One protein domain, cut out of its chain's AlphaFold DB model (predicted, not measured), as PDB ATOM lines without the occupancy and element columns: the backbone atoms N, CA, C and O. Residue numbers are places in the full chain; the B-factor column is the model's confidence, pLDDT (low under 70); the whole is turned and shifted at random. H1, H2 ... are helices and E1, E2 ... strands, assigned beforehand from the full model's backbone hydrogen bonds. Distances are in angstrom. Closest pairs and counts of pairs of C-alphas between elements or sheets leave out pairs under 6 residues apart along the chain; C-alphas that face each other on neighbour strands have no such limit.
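AT A GLANCE: This is residues 42 to 143 of the 159 residues of the protein "M15 family metallopeptidase" of Clostridia bacterium (UniProt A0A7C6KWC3). Two small lobes stand at opposite ends of an elongated, loose model: in one, the long helix H1 runs beside a ribbon of two strands, E2 and E3; in the other, H3 folds back on the far end of H2. The short helix H4 lies between the lobes, and the looping stretch of residues 42 to 58, with no named element, lies at the H1 end. The printed part has 102 residues, with four named helices and three named strands in the order E1 H1 E2 H2 H3 H4 E3; the sheet, E2 - E3, is antiparallel, and the class is mostly helix. The radius of gyration of the C-alphas is 16.6 A, and the C-alphas span 51 by 28 by 20 A.

IN THESE COORDINATES: Begin at the sheet: E2 is residues 83 to 86, 10.1 A long, and E3 is residues 138 to 141, 10.6 A, ending at C-alpha 141 at (-24.372, 17.799, 174.091). Find C-alpha 62 at (-21.750, 34.185, 189.553); from there H1 runs through residues 62 to 79, 25.7 A, to C-alpha 79 at (-12.146, 15.628, 174.531). Just before it is E1, residues 59 to 61, 7.1 A. H2 is residues 92 to 107, 22.1 A; H3 is residues 112 to 120, 12.3 A; H4 is residues 130 to 133, 5.5 A.

HOW THE PARTS SIT: Look first at E2 and E3, antiparallel at 140 degrees between directions: N 86 and O 138 are 2.8 A apart, and N 84 and O 140 are 2.9 A apart, both within hydrogen-bond range. H1 comes nearest to E2 at the C-alphas of Phe 72 and Leu 83, their closest, 6.4 A apart; H1 and E3 are apart. E1 pairs with no named strand, but residues 59 to 60 of E1 pair antiparallel with residues 42 to 43. E1 and H1 meet only through their link. At the other end, H2 and H3 touch, closest at the C-alphas of Met 106 and Ala 115, 4.8 A, and run opposite ways at a steep tilt of 52 degrees. H2 and H4 are close but not clearly touching, with the C-alphas of Tyr 92 and Gln 132 closest at 6.9 A. H1 and H2 are apart. In H1, H2 and H3 every O i to N i+4 pair is within hydrogen-bond range; H4 is too short for such a pair.

THE WHOLE: The two C-alphas farthest apart are those of Glu 77 and Gly 111, 50.8 A. The printed part has no cut. No link between named elements is long; H3 to H4, with 9 residues between, is short and the others are tight. The mean pLDDT of the printed part is 82.2; look for values under 70 at residues 42 to 57, residue 88 and residues 142 to 143.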
ATOM      1  N   VAL A  42     -26.129  36.625 188.351       69.38
ATOM      2  CA  VAL A  42     -25.909  37.368 187.115       69.38
ATOM      3  C   VAL A  42     -26.974  37.006 186.088       69.38
ATOM      4  O   VAL A  42     -27.261  35.838 185.821       69.38
ATOM      5  N   LYS A  43     -27.556  38.027 185.451       67.62
ATOM      6  CA  LYS A  43     -28.342  37.831 184.227       67.62
ATOM      7  C   LYS A  43     -27.372  37.556 183.092       67.62
ATOM      8  O   LYS A  43     -26.648  38.453 182.658       67.62
ATOM      9  N   VAL A  44     -27.363  36.329 182.593       63.91
ATOM     10  CA  VAL A  44     -26.444  35.965 181.518       63.91
ATOM     11  C   VAL A  44     -26.989  36.509 180.199       63.91
ATOM     12  O   VAL A  44     -28.042  36.089 179.720       63.91
ATOM     13  N   LYS A  45     -26.284  37.479 179.606       54.59
ATOM     14  CA  LYS A  45     -26.508  37.881 178.212       54.59
ATOM     15  C   LYS A  45     -25.782  36.884 177.311       54.59
ATOM     16  O   LYS A  45     -24.600  36.623 177.517       54.59
ATOM     17  N   ILE A  46     -26.492  36.333 176.330       51.00
ATOM     18  CA  ILE A  46     -25.894  35.488 175.292       51.00
ATOM     19  C   ILE A  46     -24.886  36.345 174.521       51.00
ATOM     20  O   ILE A  46     -25.263  37.375 173.961       51.00
ATOM     21  N   VAL A  47     -23.623  35.926 174.496       44.84
ATOM     22  CA  VAL A  47     -22.632  36.453 173.554       44.84
ATOM     23  C   VAL A  47     -22.730  35.601 172.288       44.84
ATOM     24  O   VAL A  47     -22.848  34.380 172.358       44.84
ATOM     25  N   ALA A  48     -22.769  36.222 171.113       35.69
ATOM     26  CA  ALA A  48     -22.790  35.481 169.854       35.69
ATOM     27  C   ALA A  48     -21.472  34.696 169.672       35.69
ATOM     28  O   ALA A  48     -20.399  35.241 169.908       35.69
ATOM     29  N   GLY A  49     -21.550  33.423 169.258       43.66
ATOM     30  CA  GLY A  49     -20.390  32.527 169.065       43.66
ATOM     31  C   GLY A  49     -20.122  31.559 170.226       43.66
ATOM     32  O   GLY A  49     -19.394  30.576 170.087       43.66
ATOM     33  N   ASP A  50     -20.783  31.796 171.349       53.41
ATOM     34  CA  ASP A  50     -20.788  30.940 172.519       53.41
ATOM     35  C   ASP A  50     -21.833  29.815 172.296       53.41
ATOM     36  O   ASP A  50     -22.964  30.083 171.894       53.41
ATOM     37  N   ASN A  51     -21.498  28.540 172.563       54.62
ATOM     38  CA  ASN A  51     -22.431  27.383 172.531       54.62
ATOM     39  C   ASN A  51     -23.558  27.456 173.606       54.62
ATOM     40  O   ASN A  51     -24.003  26.439 174.137       54.62
ATOM     41  N   PHE A  52     -23.995  28.650 173.987       57.66
ATOM     42  CA  PHE A  52     -24.848  28.935 175.130       57.66
ATOM     43  C   PHE A  52     -26.267  29.201 174.606       57.66
ATOM     44  O   PHE A  52     -26.565  30.292 174.127       57.66
ATOM     45  N   GLN A  53     -27.163  28.212 174.686       55.56
ATOM     46  CA  GLN A  53     -28.591  28.442 174.440       55.56
ATOM     47  C   GLN A  53     -29.277  28.782 175.765       55.56
ATOM     48  O   GLN A  53     -29.654  27.901 176.535       55.56
ATOM     49  N   LEU A  54     -29.424  30.077 176.046       58.72
ATOM     50  CA  LEU A  54     -30.137  30.565 177.227       58.72
ATOM     51  C   LEU A  54     -31.551  30.992 176.857       58.72
ATOM     52  O   LEU A  54     -31.763  31.704 175.876       58.72
ATOM     53  N   ALA A  55     -32.523  30.636 177.694       56.31
ATOM     54  CA  ALA A  55     -33.791  31.346 177.673       56.31
ATOM     55  C   ALA A  55     -33.565  32.806 178.106       56.31
ATOM     56  O   ALA A  55     -32.743  33.112 178.974       56.31
ATOM     57  N   LYS A  56     -34.310  33.739 177.508       55.84
ATOM     58  CA  LYS A  56     -34.286  35.142 177.931       55.84
ATOM     59  C   LYS A  56     -34.667  35.230 179.414       55.84
ATOM     60  O   LYS A  56     -35.713  34.726 179.810       55.84
ATOM     61  N   GLY A  57     -33.837  35.907 180.206       64.31
ATOM     62  CA  GLY A  57     -34.074  36.093 181.641       64.31
ATOM     63  C   GLY A  57     -33.532  34.979 182.537       64.31
ATOM     64  O   GLY A  57     -33.842  34.989 183.723       64.31
ATOM     65  N   THR A  58     -32.730  34.053 182.005       72.38
ATOM     66  CA  THR A  58     -31.998  33.086 182.828       72.38
ATOM     67  C   THR A  58     -30.968  33.783 183.725       72.38
ATOM     68  O   THR A  58     -30.203  34.645 183.276       72.38
ATOM     69  N   THR A  59     -30.962  33.389 184.994       76.62
ATOM     70  CA  THR A  59     -30.037  33.827 186.041       76.62
ATOM     71  C   THR A  59     -29.123  32.670 186.434       76.62
ATOM     72  O   THR A  59     -29.461  31.511 186.200       76.62
ATOM     73  N   PHE A  60     -27.938  32.997 186.938       80.00
ATOM     74  CA  PHE A  60     -26.962  32.040 187.452       80.00
ATOM     75  C   PHE A  60     -26.243  32.641 188.641       80.00
ATOM     76  O   PHE A  60     -25.934  33.832 188.602       80.00
ATOM     77  N   ASN A  61     -25.850  31.809 189.603       87.69
ATOM     78  CA  ASN A  61     -24.877  32.220 190.592       87.69
ATOM     79  C   ASN A  61     -23.555  32.564 189.883       87.69
ATOM     80  O   ASN A  61     -23.100  31.826 188.998       87.69
ATOM     81  N   GLN A  62     -22.942  33.691 190.242       84.94
ATOM     82  CA  GLN A  62     -21.750  34.185 189.553       84.94
ATOM     83  C   GLN A  62     -20.573  33.201 189.637       84.94
ATOM     84  O   GLN A  62     -19.899  32.942 188.632       84.94
ATOM     85  N   THR A  63     -20.345  32.629 190.821       88.12
ATOM     86  CA  THR A  63     -19.277  31.651 191.060       88.12
ATOM     87  C   THR A  63     -19.529  30.368 190.270       88.12
ATOM     88  O   THR A  63     -18.642  29.908 189.546       88.12
ATOM     89  N   ALA A  64     -20.756  29.841 190.309       86.88
ATOM     90  CA  ALA A  64     -21.127  28.653 189.539       86.88
ATOM     91  C   ALA A  64     -20.950  28.863 188.026       86.88
ATOM     92  O   ALA A  64     -20.404  28.000 187.337       86.88
ATOM     93  N   LEU A  65     -21.333  30.031 187.494       85.19
ATOM     94  CA  LEU A  65     -21.165  30.346 186.074       85.19
ATOM     95  C   LEU A  65     -19.690  30.380 185.653       85.19
ATOM     96  O   LEU A  65     -19.352  29.922 184.557       85.19
ATOM     97  N   LYS A  66     -18.812  30.930 186.498       86.88
ATOM     98  CA  LYS A  66     -17.367  30.966 186.237       86.88
ATOM     99  C   LYS A  66     -16.805  29.550 186.102       86.88
ATOM    100  O   LYS A  66     -16.135  29.254 185.110       86.88
ATOM    101  N   GLU A  67     -17.117  28.672 187.050       90.00
ATOM    102  CA  GLU A  67     -16.616  27.295 187.029       90.00
ATOM    103  C   GLU A  67     -17.253  26.457 185.914       90.00
ATOM    104  O   GLU A  67     -16.564  25.679 185.251       90.00
ATOM    105  N   LEU A  68     -18.530  26.691 185.599       86.69
ATOM    106  CA  LEU A  68     -19.203  26.061 184.463       86.69
ATOM    107  C   LEU A  68     -18.508  26.388 183.132       86.69
ATOM    108  O   LEU A  68     -18.277  25.496 182.310       86.69
ATOM    109  N   LYS A  69     -18.121  27.653 182.920       85.06
ATOM    110  CA  LYS A  69     -17.362  28.074 181.729       85.06
ATOM    111  C   LYS A  69     -16.013  27.362 181.644       85.06
ATOM    112  O   LYS A  69     -15.660  26.853 180.581       85.06
ATOM    113  N   ASN A  70     -15.287  27.284 182.757       88.12
ATOM    114  CA  ASN A  70     -14.012  26.573 182.835       88.12
ATOM    115  C   ASN A  70     -14.178  25.078 182.501       88.12
ATOM    116  O   ASN A  70     -13.415  24.530 181.701       88.12
ATOM    117  N   MET A  71     -15.222  24.427 183.028       88.06
ATOM    118  CA  MET A  71     -15.554  23.038 182.698       88.06
ATOM    119  C   MET A  71     -15.801  22.854 181.193       88.06
ATOM    120  O   MET A  71     -15.282  21.911 180.593       88.06
ATOM    121  N   PHE A  72     -16.556  23.758 180.560       85.25
ATOM    122  CA  PHE A  72     -16.870  23.677 179.129       85.25
ATOM    123  C   PHE A  72     -15.629  23.866 178.250       85.25
ATOM    124  O   PHE A  72     -15.447  23.112 177.291       85.25
ATOM    125  N   ILE A  73     -14.762  24.825 178.591       85.81
ATOM    126  CA  ILE A  73     -13.486  25.061 177.898       85.81
ATOM    127  C   ILE A  73     -12.620  23.800 177.966       85.81
ATOM    128  O   ILE A  73     -12.252  23.247 176.929       85.81
ATOM    129  N   ARG A  74     -12.400  23.262 179.172       87.62
ATOM    130  CA  ARG A  74     -11.587  22.050 179.365       87.62
ATOM    131  C   ARG A  74     -12.181  20.827 178.667       87.62
ATOM    132  O   ARG A  74     -11.438  20.020 178.113       87.62
ATOM    133  N   GLY A  75     -13.506  20.676 178.676       84.56
ATOM    134  CA  GLY A  75     -14.196  19.594 177.967       84.56
ATOM    135  C   GLY A  75     -13.999  19.664 176.449       84.56
ATOM    136  O   GLY A  75     -13.783  18.634 175.803       84.56
ATOM    137  N   ARG A  76     -14.011  20.877 175.882       83.06
ATOM    138  CA  ARG A  76     -13.712  21.112 174.466       83.06
ATOM    139  C   ARG A  76     -12.248  20.807 174.148       83.06
ATOM    140  O   ARG A  76     -11.993  20.063 173.212       83.06
ATOM    141  N   GLU A  77     -11.309  21.336 174.924       86.00
ATOM    142  CA  GLU A  77      -9.868  21.192 174.666       86.00
ATOM    143  C   GLU A  77      -9.380  19.747 174.804       86.00
ATOM    144  O   GLU A  77      -8.582  19.280 173.999       86.00
ATOM    145  N   ARG A  78      -9.862  19.018 175.817       86.44
ATOM    146  CA  ARG A  78      -9.334  17.685 176.149       86.44
ATOM    147  C   ARG A  78     -10.018  16.547 175.407       86.44
ATOM    148  O   ARG A  78      -9.430  15.479 175.265       86.44
ATOM    149  N   ARG A  79     -11.289  16.716 175.037       81.88
ATOM    150  CA  ARG A  79     -12.146  15.628 174.531       81.88
ATOM    151  C   ARG A  79     -13.030  16.044 173.355       81.88
ATOM    152  O   ARG A  79     -13.882  15.265 172.932       81.88
ATOM    153  N   SER A  80     -12.867  17.263 172.833       81.88
ATOM    154  CA  SER A  80     -13.686  17.809 171.743       81.88
ATOM    155  C   SER A  80     -15.192  17.806 172.046       81.88
ATOM    156  O   SER A  80     -16.020  17.767 171.130       81.88
ATOM    157  N   TYR A  81     -15.578  17.862 173.328       78.12
ATOM    158  CA  TYR A  81     -16.987  17.908 173.706       78.12
ATOM    159  C   TYR A  81     -17.605  19.256 173.335       78.12
ATOM    160  O   TYR A  81     -17.122  20.326 173.706       78.12
ATOM    161  N   ARG A  82     -18.728  19.198 172.618       77.25
ATOM    162  CA  ARG A  82     -19.583  20.354 172.340       77.25
ATOM    163  C   ARG A  82     -20.746  20.353 173.323       77.25
ATOM    164  O   ARG A  82     -21.844  19.897 172.996       77.25
ATOM    165  N   LEU A  83     -20.445  20.811 174.535       77.12
ATOM    166  CA  LEU A  83     -21.426  20.991 175.597       77.12
ATOM    167  C   LEU A  83     -22.231  22.270 175.363       77.12
ATOM    168  O   LEU A  83     -21.711  23.262 174.844       77.12
ATOM    169  N   TYR A  84     -23.487  22.224 175.771       76.50
ATOM    170  CA  TYR A  84     -24.341  23.380 175.984       76.50
ATOM    171  C   TYR A  84     -25.163  23.103 177.242       76.50
ATOM    172  O   TYR A  84     -25.427  21.946 177.562       76.50
ATOM    173  N   PHE A  85     -25.580  24.125 177.973       76.56
ATOM    174  CA  PHE A  85     -26.548  23.919 179.048       76.56
ATOM    175  C   PHE A  85     -27.963  24.242 178.572       76.56
ATOM    176  O   PHE A  85     -28.165  25.041 177.655       76.56
ATOM    177  N   ARG A  86     -28.952  23.640 179.228       70.56
ATOM    178  CA  ARG A  86     -30.346  24.068 179.192       70.56
ATOM    179  C   ARG A  86     -30.678  24.621 180.562       70.56
ATOM    180  O   ARG A  86     -30.754  23.885 181.530       70.56
ATOM    181  N   GLN A  87     -30.885  25.927 180.643       70.19
ATOM    182  CA  GLN A  87     -31.350  26.527 181.884       70.19
ATOM    183  C   GLN A  87     -32.520  27.447 181.617       70.19
ATOM    184  O   GLN A  87     -32.482  28.327 180.750       70.19
ATOM    185  N   ARG A  88     -33.576  27.216 182.387       68.12
ATOM    186  CA  ARG A  88     -34.743  28.079 182.484       68.12
ATOM    187  C   ARG A  88     -34.661  28.821 183.807       68.12
ATOM    188  O   ARG A  88     -34.143  28.288 184.778       68.12
ATOM    189  N   LEU A  89     -35.218  30.028 183.852       70.81
ATOM    190  CA  LEU A  89     -35.477  30.694 185.125       70.81
ATOM    191  C   LEU A  89     -36.353  29.766 185.981       70.81
ATOM    192  O   LEU A  89     -37.485  29.474 185.587       70.81
ATOM    193  N   GLN A  90     -35.854  29.313 187.127       77.50
ATOM    194  CA  GLN A  90     -36.536  28.314 187.955       77.50
ATOM    195  C   GLN A  90     -36.853  28.847 189.354       77.50
ATOM    196  O   GLN A  90     -36.579  28.213 190.365       77.50
ATOM    197  N   ASN A  91     -37.490  30.016 189.421       87.12
ATOM    198  CA  ASN A  91     -38.036  30.499 190.686       87.12
ATOM    199  C   ASN A  91     -39.217  29.628 191.163       87.12
ATOM    200  O   ASN A  91     -39.804  28.850 190.400       87.12
ATOM    201  N   TYR A  92     -39.619  29.822 192.421       89.38
ATOM    202  CA  TYR A  92     -40.727  29.097 193.045       89.38
ATOM    203  C   TYR A  92     -42.006  29.068 192.183       89.38
ATOM    204  O   TYR A  92     -42.684  28.044 192.069       89.38
ATOM    205  N   GLN A  93     -42.348  30.187 191.537       91.12
ATOM    206  CA  GLN A  93     -43.567  30.312 190.736       91.12
ATOM    207  C   GLN A  93     -43.493  29.519 189.420       91.12
ATOM    208  O   GLN A  93     -44.484  28.914 188.988       91.12
ATOM    209  N   ASN A  94     -42.319  29.466 188.798       90.00
ATOM    210  CA  ASN A  94     -42.081  28.631 187.628       90.00
ATOM    211  C   ASN A  94     -42.137  27.149 188.011       90.00
ATOM    212  O   ASN A  94     -42.835  26.383 187.341       90.00
ATOM    213  N   GLN A  95     -41.538  26.766 189.147       92.81
ATOM    214  CA  GLN A  95     -41.631  25.400 189.668       92.81
ATOM    215  C   GLN A  95     -43.081  24.997 189.952       92.81
ATOM    216  O   GLN A  95     -43.504  23.901 189.583       92.81
ATOM    217  N   LYS A  96     -43.898  25.913 190.488       94.69
ATOM    218  CA  LYS A  96     -45.344  25.706 190.661       94.69
ATOM    219  C   LYS A  96     -46.048  25.377 189.364       94.69
ATOM    220  O   LYS A  96     -46.886  24.478 189.324       94.69
ATOM    221  N   THR A  97     -45.701  26.081 188.297       94.19
ATOM    222  CA  THR A  97     -46.287  25.848 186.979       94.19
ATOM    223  C   THR A  97     -45.870  24.488 186.416       94.19
ATOM    224  O   THR A  97     -46.721  23.758 185.905       94.19
ATOM    225  N   VAL A  98     -44.588  24.123 186.534       92.75
ATOM    226  CA  VAL A  98     -44.054  22.833 186.065       92.75
ATOM    227  C   VAL A  98     -44.671  21.670 186.846       92.75
ATOM    228  O   VAL A  98     -45.247  20.766 186.236       92.75
ATOM    229  N   PHE A  99     -44.658  21.729 188.179       95.19
ATOM    230  CA  PHE A  99     -45.244  20.694 189.029       95.19
ATOM    231  C   PHE A  99     -46.751  20.550 188.788       95.19
ATOM    232  O   PHE A  99     -47.249  19.442 188.599       95.19
ATOM    233  N   ALA A 100     -47.495  21.659 188.688       95.69
ATOM    234  CA  ALA A 100     -48.932  21.610 188.418       95.69
ATOM    235  C   ALA A 100     -49.257  20.986 187.051       95.69
ATOM    236  O   ALA A 100     -50.242  20.255 186.930       95.69
ATOM    237  N   ARG A 101     -48.442  21.249 186.018       95.38
ATOM    238  CA  ARG A 101     -48.572  20.588 184.706       95.38
ATOM    239  C   ARG A 101     -48.361  19.083 184.834       95.38
ATOM    240  O   ARG A 101     -49.184  18.319 184.330       95.38
ATOM    241  N   LYS A 102     -47.319  18.658 185.554       95.44
ATOM    242  CA  LYS A 102     -47.031  17.237 185.756       95.44
ATOM    243  C   LYS A 102     -48.130  16.540 186.553       95.44
ATOM    244  O   LYS A 102     -48.647  15.522 186.101       95.44
ATOM    245  N   LEU A 103     -48.577  17.137 187.655       95.62
ATOM    246  CA  LEU A 103     -49.680  16.621 188.464       95.62
ATOM    247  C   LEU A 103     -50.962  16.439 187.639       95.62
ATOM    248  O   LEU A 103     -51.629  15.416 187.765       95.62
ATOM    249  N   ARG A 104     -51.301  17.397 186.763       95.06
ATOM    250  CA  ARG A 104     -52.447  17.250 185.849       95.06
ATOM    251  C   ARG A 104     -52.283  16.071 184.894       95.06
ATOM    252  O   ARG A 104     -53.240  15.330 184.716       95.06
ATOM    253  N   SER A 105     -51.090  15.867 184.331       94.31
ATOM    254  CA  SER A 105     -50.846  14.710 183.456       94.31
ATOM    255  C   SER A 105     -50.971  13.364 184.183       94.31
ATOM    256  O   SER A 105     -51.431  12.402 183.580       94.31
ATOM    257  N   MET A 106     -50.625  13.301 185.477       93.31
ATOM    258  CA  MET A 106     -50.732  12.070 186.270       93.31
ATOM    259  C   MET A 106     -52.169  11.788 186.718       93.31
ATOM    260  O   MET A 106     -52.610  10.643 186.688       93.31
ATOM    261  N   LYS A 107     -52.942  12.826 187.058       90.81
ATOM    262  CA  LYS A 107     -54.360  12.691 187.443       90.81
ATOM    263  C   LYS A 107     -55.250  12.090 186.351       90.81
ATOM    264  O   LYS A 107     -56.315  11.585 186.671       90.81
ATOM    265  N   GLY A 108     -54.836  12.137 185.084       84.19
ATOM    266  CA  GLY A 108     -55.557  11.465 183.998       84.19
ATOM    267  C   GLY A 108     -55.460   9.934 184.035       84.19
ATOM    268  O   GLY A 108     -56.165   9.278 183.279       84.19
ATOM    269  N   ARG A 109     -54.574   9.370 184.868       86.38
ATOM    270  CA  ARG A 109     -54.276   7.927 184.932       86.38
ATOM    271  C   ARG A 109     -54.312   7.347 186.351       86.38
ATOM    272  O   ARG A 109     -54.309   6.133 186.492       86.38
ATOM    273  N   HIS A 110     -54.333   8.198 187.376       90.00
ATOM    274  CA  HIS A 110     -54.128   7.820 188.775       90.00
ATOM    275  C   HIS A 110     -55.068   8.583 189.715       90.00
ATOM    276  O   HIS A 110     -55.509   9.699 189.411       90.00
ATOM    277  N   GLY A 111     -55.307   8.018 190.902       93.50
ATOM    278  CA  GLY A 111     -55.980   8.715 192.002       93.50
ATOM    279  C   GLY A 111     -55.200   9.954 192.463       93.50
ATOM    280  O   GLY A 111     -54.029  10.129 192.138       93.50
ATOM    281  N   ARG A 112     -55.829  10.853 193.234       91.94
ATOM    282  CA  ARG A 112     -55.207  12.138 193.627       91.94
ATOM    283  C   ARG A 112     -53.857  11.965 194.334       91.94
ATOM    284  O   ARG A 112     -52.933  12.716 194.030       91.94
ATOM    285  N   GLU A 113     -53.787  11.050 195.292       94.12
ATOM    286  CA  GLU A 113     -52.605  10.815 196.126       94.12
ATOM    287  C   GLU A 113     -51.484  10.143 195.333       94.12
ATOM    288  O   GLU A 113     -50.365  10.649 195.282       94.12
ATOM    289  N   GLU A 114     -51.816   9.090 194.588       95.88
ATOM    290  CA  GLU A 114     -50.884   8.422 193.682       95.88
ATOM    291  C   GLU A 114     -50.354   9.381 192.605       95.88
ATOM    292  O   GLU A 114     -49.151   9.439 192.360       95.88
ATOM    293  N   ALA A 115     -51.216  10.214 192.013       95.81
ATOM    294  CA  ALA A 115     -50.805  11.224 191.044       95.81
ATOM    295  C   ALA A 115     -49.826  12.242 191.644       95.81
ATOM    296  O   ALA A 115     -48.938  12.726 190.940       95.81
ATOM    297  N   PHE A 116     -49.990  12.583 192.925       94.69
ATOM    298  CA  PHE A 116     -49.059  13.449 193.637       94.69
ATOM    299  C   PHE A 116     -47.718  12.753 193.879       94.69
ATOM    300  O   PHE A 116     -46.683  13.346 193.568       94.69
ATOM    301  N   SER A 117     -47.727  11.502 194.351       94.38
ATOM    302  CA  SER A 117     -46.513  10.690 194.525       94.38
ATOM    303  C   SER A 117     -45.745  10.570 193.206       94.38
ATOM    304  O   SER A 117     -44.601  11.004 193.105       94.38
ATOM    305  N   LYS A 118     -46.426  10.131 192.141       94.56
ATOM    306  CA  LYS A 118     -45.862   9.978 190.793       94.56
ATOM    307  C   LYS A 118     -45.349  11.282 190.196       94.56
ATOM    308  O   LYS A 118     -44.383  11.272 189.444       94.56
ATOM    309  N   ALA A 119     -46.001  12.412 190.472       94.75
ATOM    310  CA  ALA A 119     -45.500  13.709 190.029       94.75
ATOM    311  C   ALA A 119     -44.225  14.110 190.787       94.75
ATOM    312  O   ALA A 119     -43.302  14.626 190.161       94.75
ATOM    313  N   SER A 120     -44.173  13.836 192.092       93.69
ATOM    314  CA  SER A 120     -43.047  14.173 192.972       93.69
ATOM    315  C   SER A 120     -41.807  13.305 192.734       93.69
ATOM    316  O   SER A 120     -40.700  13.762 192.988       93.69
ATOM    317  N   GLU A 121     -41.973  12.094 192.192       93.38
ATOM    318  CA  GLU A 121     -40.868  11.214 191.769       93.38
ATOM    319  C   GLU A 121     -40.036  11.796 190.613       93.38
ATOM    320  O   GLU A 121     -38.862  11.475 190.467       93.38
ATOM    321  N   VAL A 122     -40.642  12.632 189.767       93.12
ATOM    322  CA  VAL A 122     -40.045  13.065 188.487       93.12
ATOM    323  C   VAL A 122     -39.934  14.577 188.340       93.12
ATOM    324  O   VAL A 122     -39.259  15.066 187.439       93.12
ATOM    325  N   VAL A 123     -40.626  15.338 189.186       93.38
ATOM    326  CA  VAL A 123     -40.533  16.794 189.251       93.38
ATOM    327  C   VAL A 123     -40.476  17.186 190.718       93.38
ATOM    328  O   VAL A 123     -41.399  16.894 191.474       93.38
ATOM    329  N   ALA A 124     -39.418  17.906 191.094       94.56
ATOM    330  CA  ALA A 124     -39.268  18.447 192.438       94.56
ATOM    331  C   ALA A 124     -40.519  19.227 192.873       94.56
ATOM    332  O   ALA A 124     -41.097  20.000 192.096       94.56
ATOM    333  N   TYR A 125     -40.929  19.046 194.124       95.38
ATOM    334  CA  TYR A 125     -41.980  19.862 194.705       95.38
ATOM    335  C   TYR A 125     -41.511  21.320 194.868       95.38
ATOM    336  O   TYR A 125     -40.355  21.689 194.649       95.38
ATOM    337  N   LEU A 126     -42.457  22.192 195.191       94.62
ATOM    338  CA  LEU A 126     -42.216  23.611 195.415       94.62
ATOM    339  C   LEU A 126     -41.146  23.821 196.490       94.62
ATOM    340  O   LEU A 126     -41.277  23.268 197.572       94.62
ATOM    341  N   GLY A 127     -40.115  24.618 196.201       92.19
ATOM    342  CA  GLY A 127     -39.014  24.880 197.135       92.19
ATOM    343  C   GLY A 127     -37.991  23.746 197.263       92.19
ATOM    344  O   GLY A 127     -36.941  23.969 197.842       92.19
ATOM    345  N   SER A 128     -38.230  22.558 196.697       94.69
ATOM    346  CA  SER A 128     -37.304  21.416 196.793       94.69
ATOM    347  C   SER A 128     -36.443  21.213 195.541       94.69
ATOM    348  O   SER A 128     -35.936  20.116 195.318       94.69
ATOM    349  N   SER A 129     -36.362  22.212 194.661       93.62
ATOM    350  CA  SER A 129     -35.599  22.129 193.413       93.62
ATOM    351  C   SER A 129     -34.279  22.871 193.557       93.62
ATOM    352  O   SER A 129     -34.281  24.081 193.766       93.62
ATOM    353  N   GLU A 130     -33.160  22.171 193.366       92.75
ATOM    354  CA  GLU A 130     -31.826  22.784 193.372       92.75
ATOM    355  C   GLU A 130     -31.681  23.876 192.306       92.75
ATOM    356  O   GLU A 130     -30.981  24.857 192.531       92.75
ATOM    357  N   HIS A 131     -32.400  23.791 191.180       90.69
ATOM    358  CA  HIS A 131     -32.392  24.845 190.157       90.69
ATOM    359  C   HIS A 131     -32.857  26.209 190.680       90.69
ATOM    360  O   HIS A 131     -32.499  27.225 190.097       90.69
ATOM    361  N   GLN A 132     -33.624  26.259 191.775       90.81
ATOM    362  CA  GLN A 132     -34.023  27.527 192.387       90.81
ATOM    363  C   GLN A 132     -32.833  28.248 193.052       90.81
ATOM    364  O   GLN A 132     -32.899  29.461 193.227       90.81
ATOM    365  N   THR A 133     -31.746  27.537 193.382       90.62
ATOM    366  CA  THR A 133     -30.520  28.103 193.980       90.62
ATOM    367  C   THR A 133     -29.617  28.825 192.982       90.62
ATOM    368  O   THR A 133     -28.687  29.506 193.401       90.62
ATOM    369  N   ASP A 134     -29.849  28.654 191.676       89.00
ATOM    370  CA  ASP A 134     -28.934  29.052 190.600       89.00
ATOM    371  C   ASP A 134     -27.515  28.420 190.674       89.00
ATOM    372  O   ASP A 134     -26.620  28.822 189.924       89.00
ATOM    373  N   LEU A 135     -27.316  27.394 191.519       89.25
ATOM    374  CA  LEU A 135     -26.097  26.571 191.598       89.25
ATOM    375  C   LEU A 135     -26.188  25.279 190.764       89.25
ATOM    376  O   LEU A 135     -25.165  24.660 190.477       89.25
ATOM    377  N   ALA A 136     -27.395  24.883 190.342       89.50
ATOM    378  CA  ALA A 136     -27.639  23.684 189.541       89.50
ATOM    379  C   ALA A 136     -28.020  24.023 188.093       89.50
ATOM    380  O   ALA A 136     -28.909  24.839 187.835       89.50
ATOM    381  N   VAL A 137     -27.392  23.332 187.139       84.75
ATOM    382  CA  VAL A 137     -27.580  23.539 185.698       84.75
ATOM    383  C   VAL A 137     -27.742  22.205 184.974       84.75
ATOM    384  O   VAL A 137     -26.991  21.262 185.216       84.75
ATOM    385  N   GLU A 138     -28.696  22.119 184.047       84.06
ATOM    386  CA  GLU A 138     -28.780  20.959 183.155       84.06
ATOM    387  C   GLU A 138     -27.777  21.138 182.010       84.06
ATOM    388  O   GLU A 138     -27.822  22.131 181.283       84.06
ATOM    389  N   VAL A 139     -26.882  20.172 181.807       82.12
ATOM    390  CA  VAL A 139     -25.912  20.174 180.702       82.12
ATOM    391  C   VAL A 139     -26.271  19.083 179.703       82.12
ATOM    392  O   VAL A 139     -26.705  17.995 180.064       82.12
ATOM    393  N   SER A 140     -26.098  19.372 178.420       78.62
ATOM    394  CA  SER A 140     -26.316  18.424 177.337       78.62
ATOM    395  C   SER A 140     -25.272  18.618 176.234       78.62
ATOM    396  O   SER A 140     -24.396  19.482 176.311       78.62
ATOM    397  N   THR A 141     -25.317  17.769 175.211       76.19
ATOM    398  CA  THR A 141     -24.372  17.799 174.091       76.19
ATOM    399  C   THR A 141     -25.128  17.845 172.783       76.19
ATOM    400  O   THR A 141     -26.203  17.265 172.660       76.19
ATOM    401  N   VAL A 142     -24.572  18.526 171.780       69.62
ATOM    402  CA  VAL A 142     -25.243  18.646 170.476       69.62
ATOM    403  C   VAL A 142     -25.519  17.266 169.870       69.62
ATOM    404  O   VAL A 142     -26.598  17.052 169.331       69.62
ATOM    405  N   LYS A 143     -24.594  16.310 170.037       67.19
ATOM    406  CA  LYS A 143     -24.770  14.923 169.579       67.19
ATOM    407  C   LYS A 143     -26.016  14.265 170.181       67.19
ATOM    408  O   LYS A 143     -26.707  13.552 169.471       67.19
TER     409      LYS A 143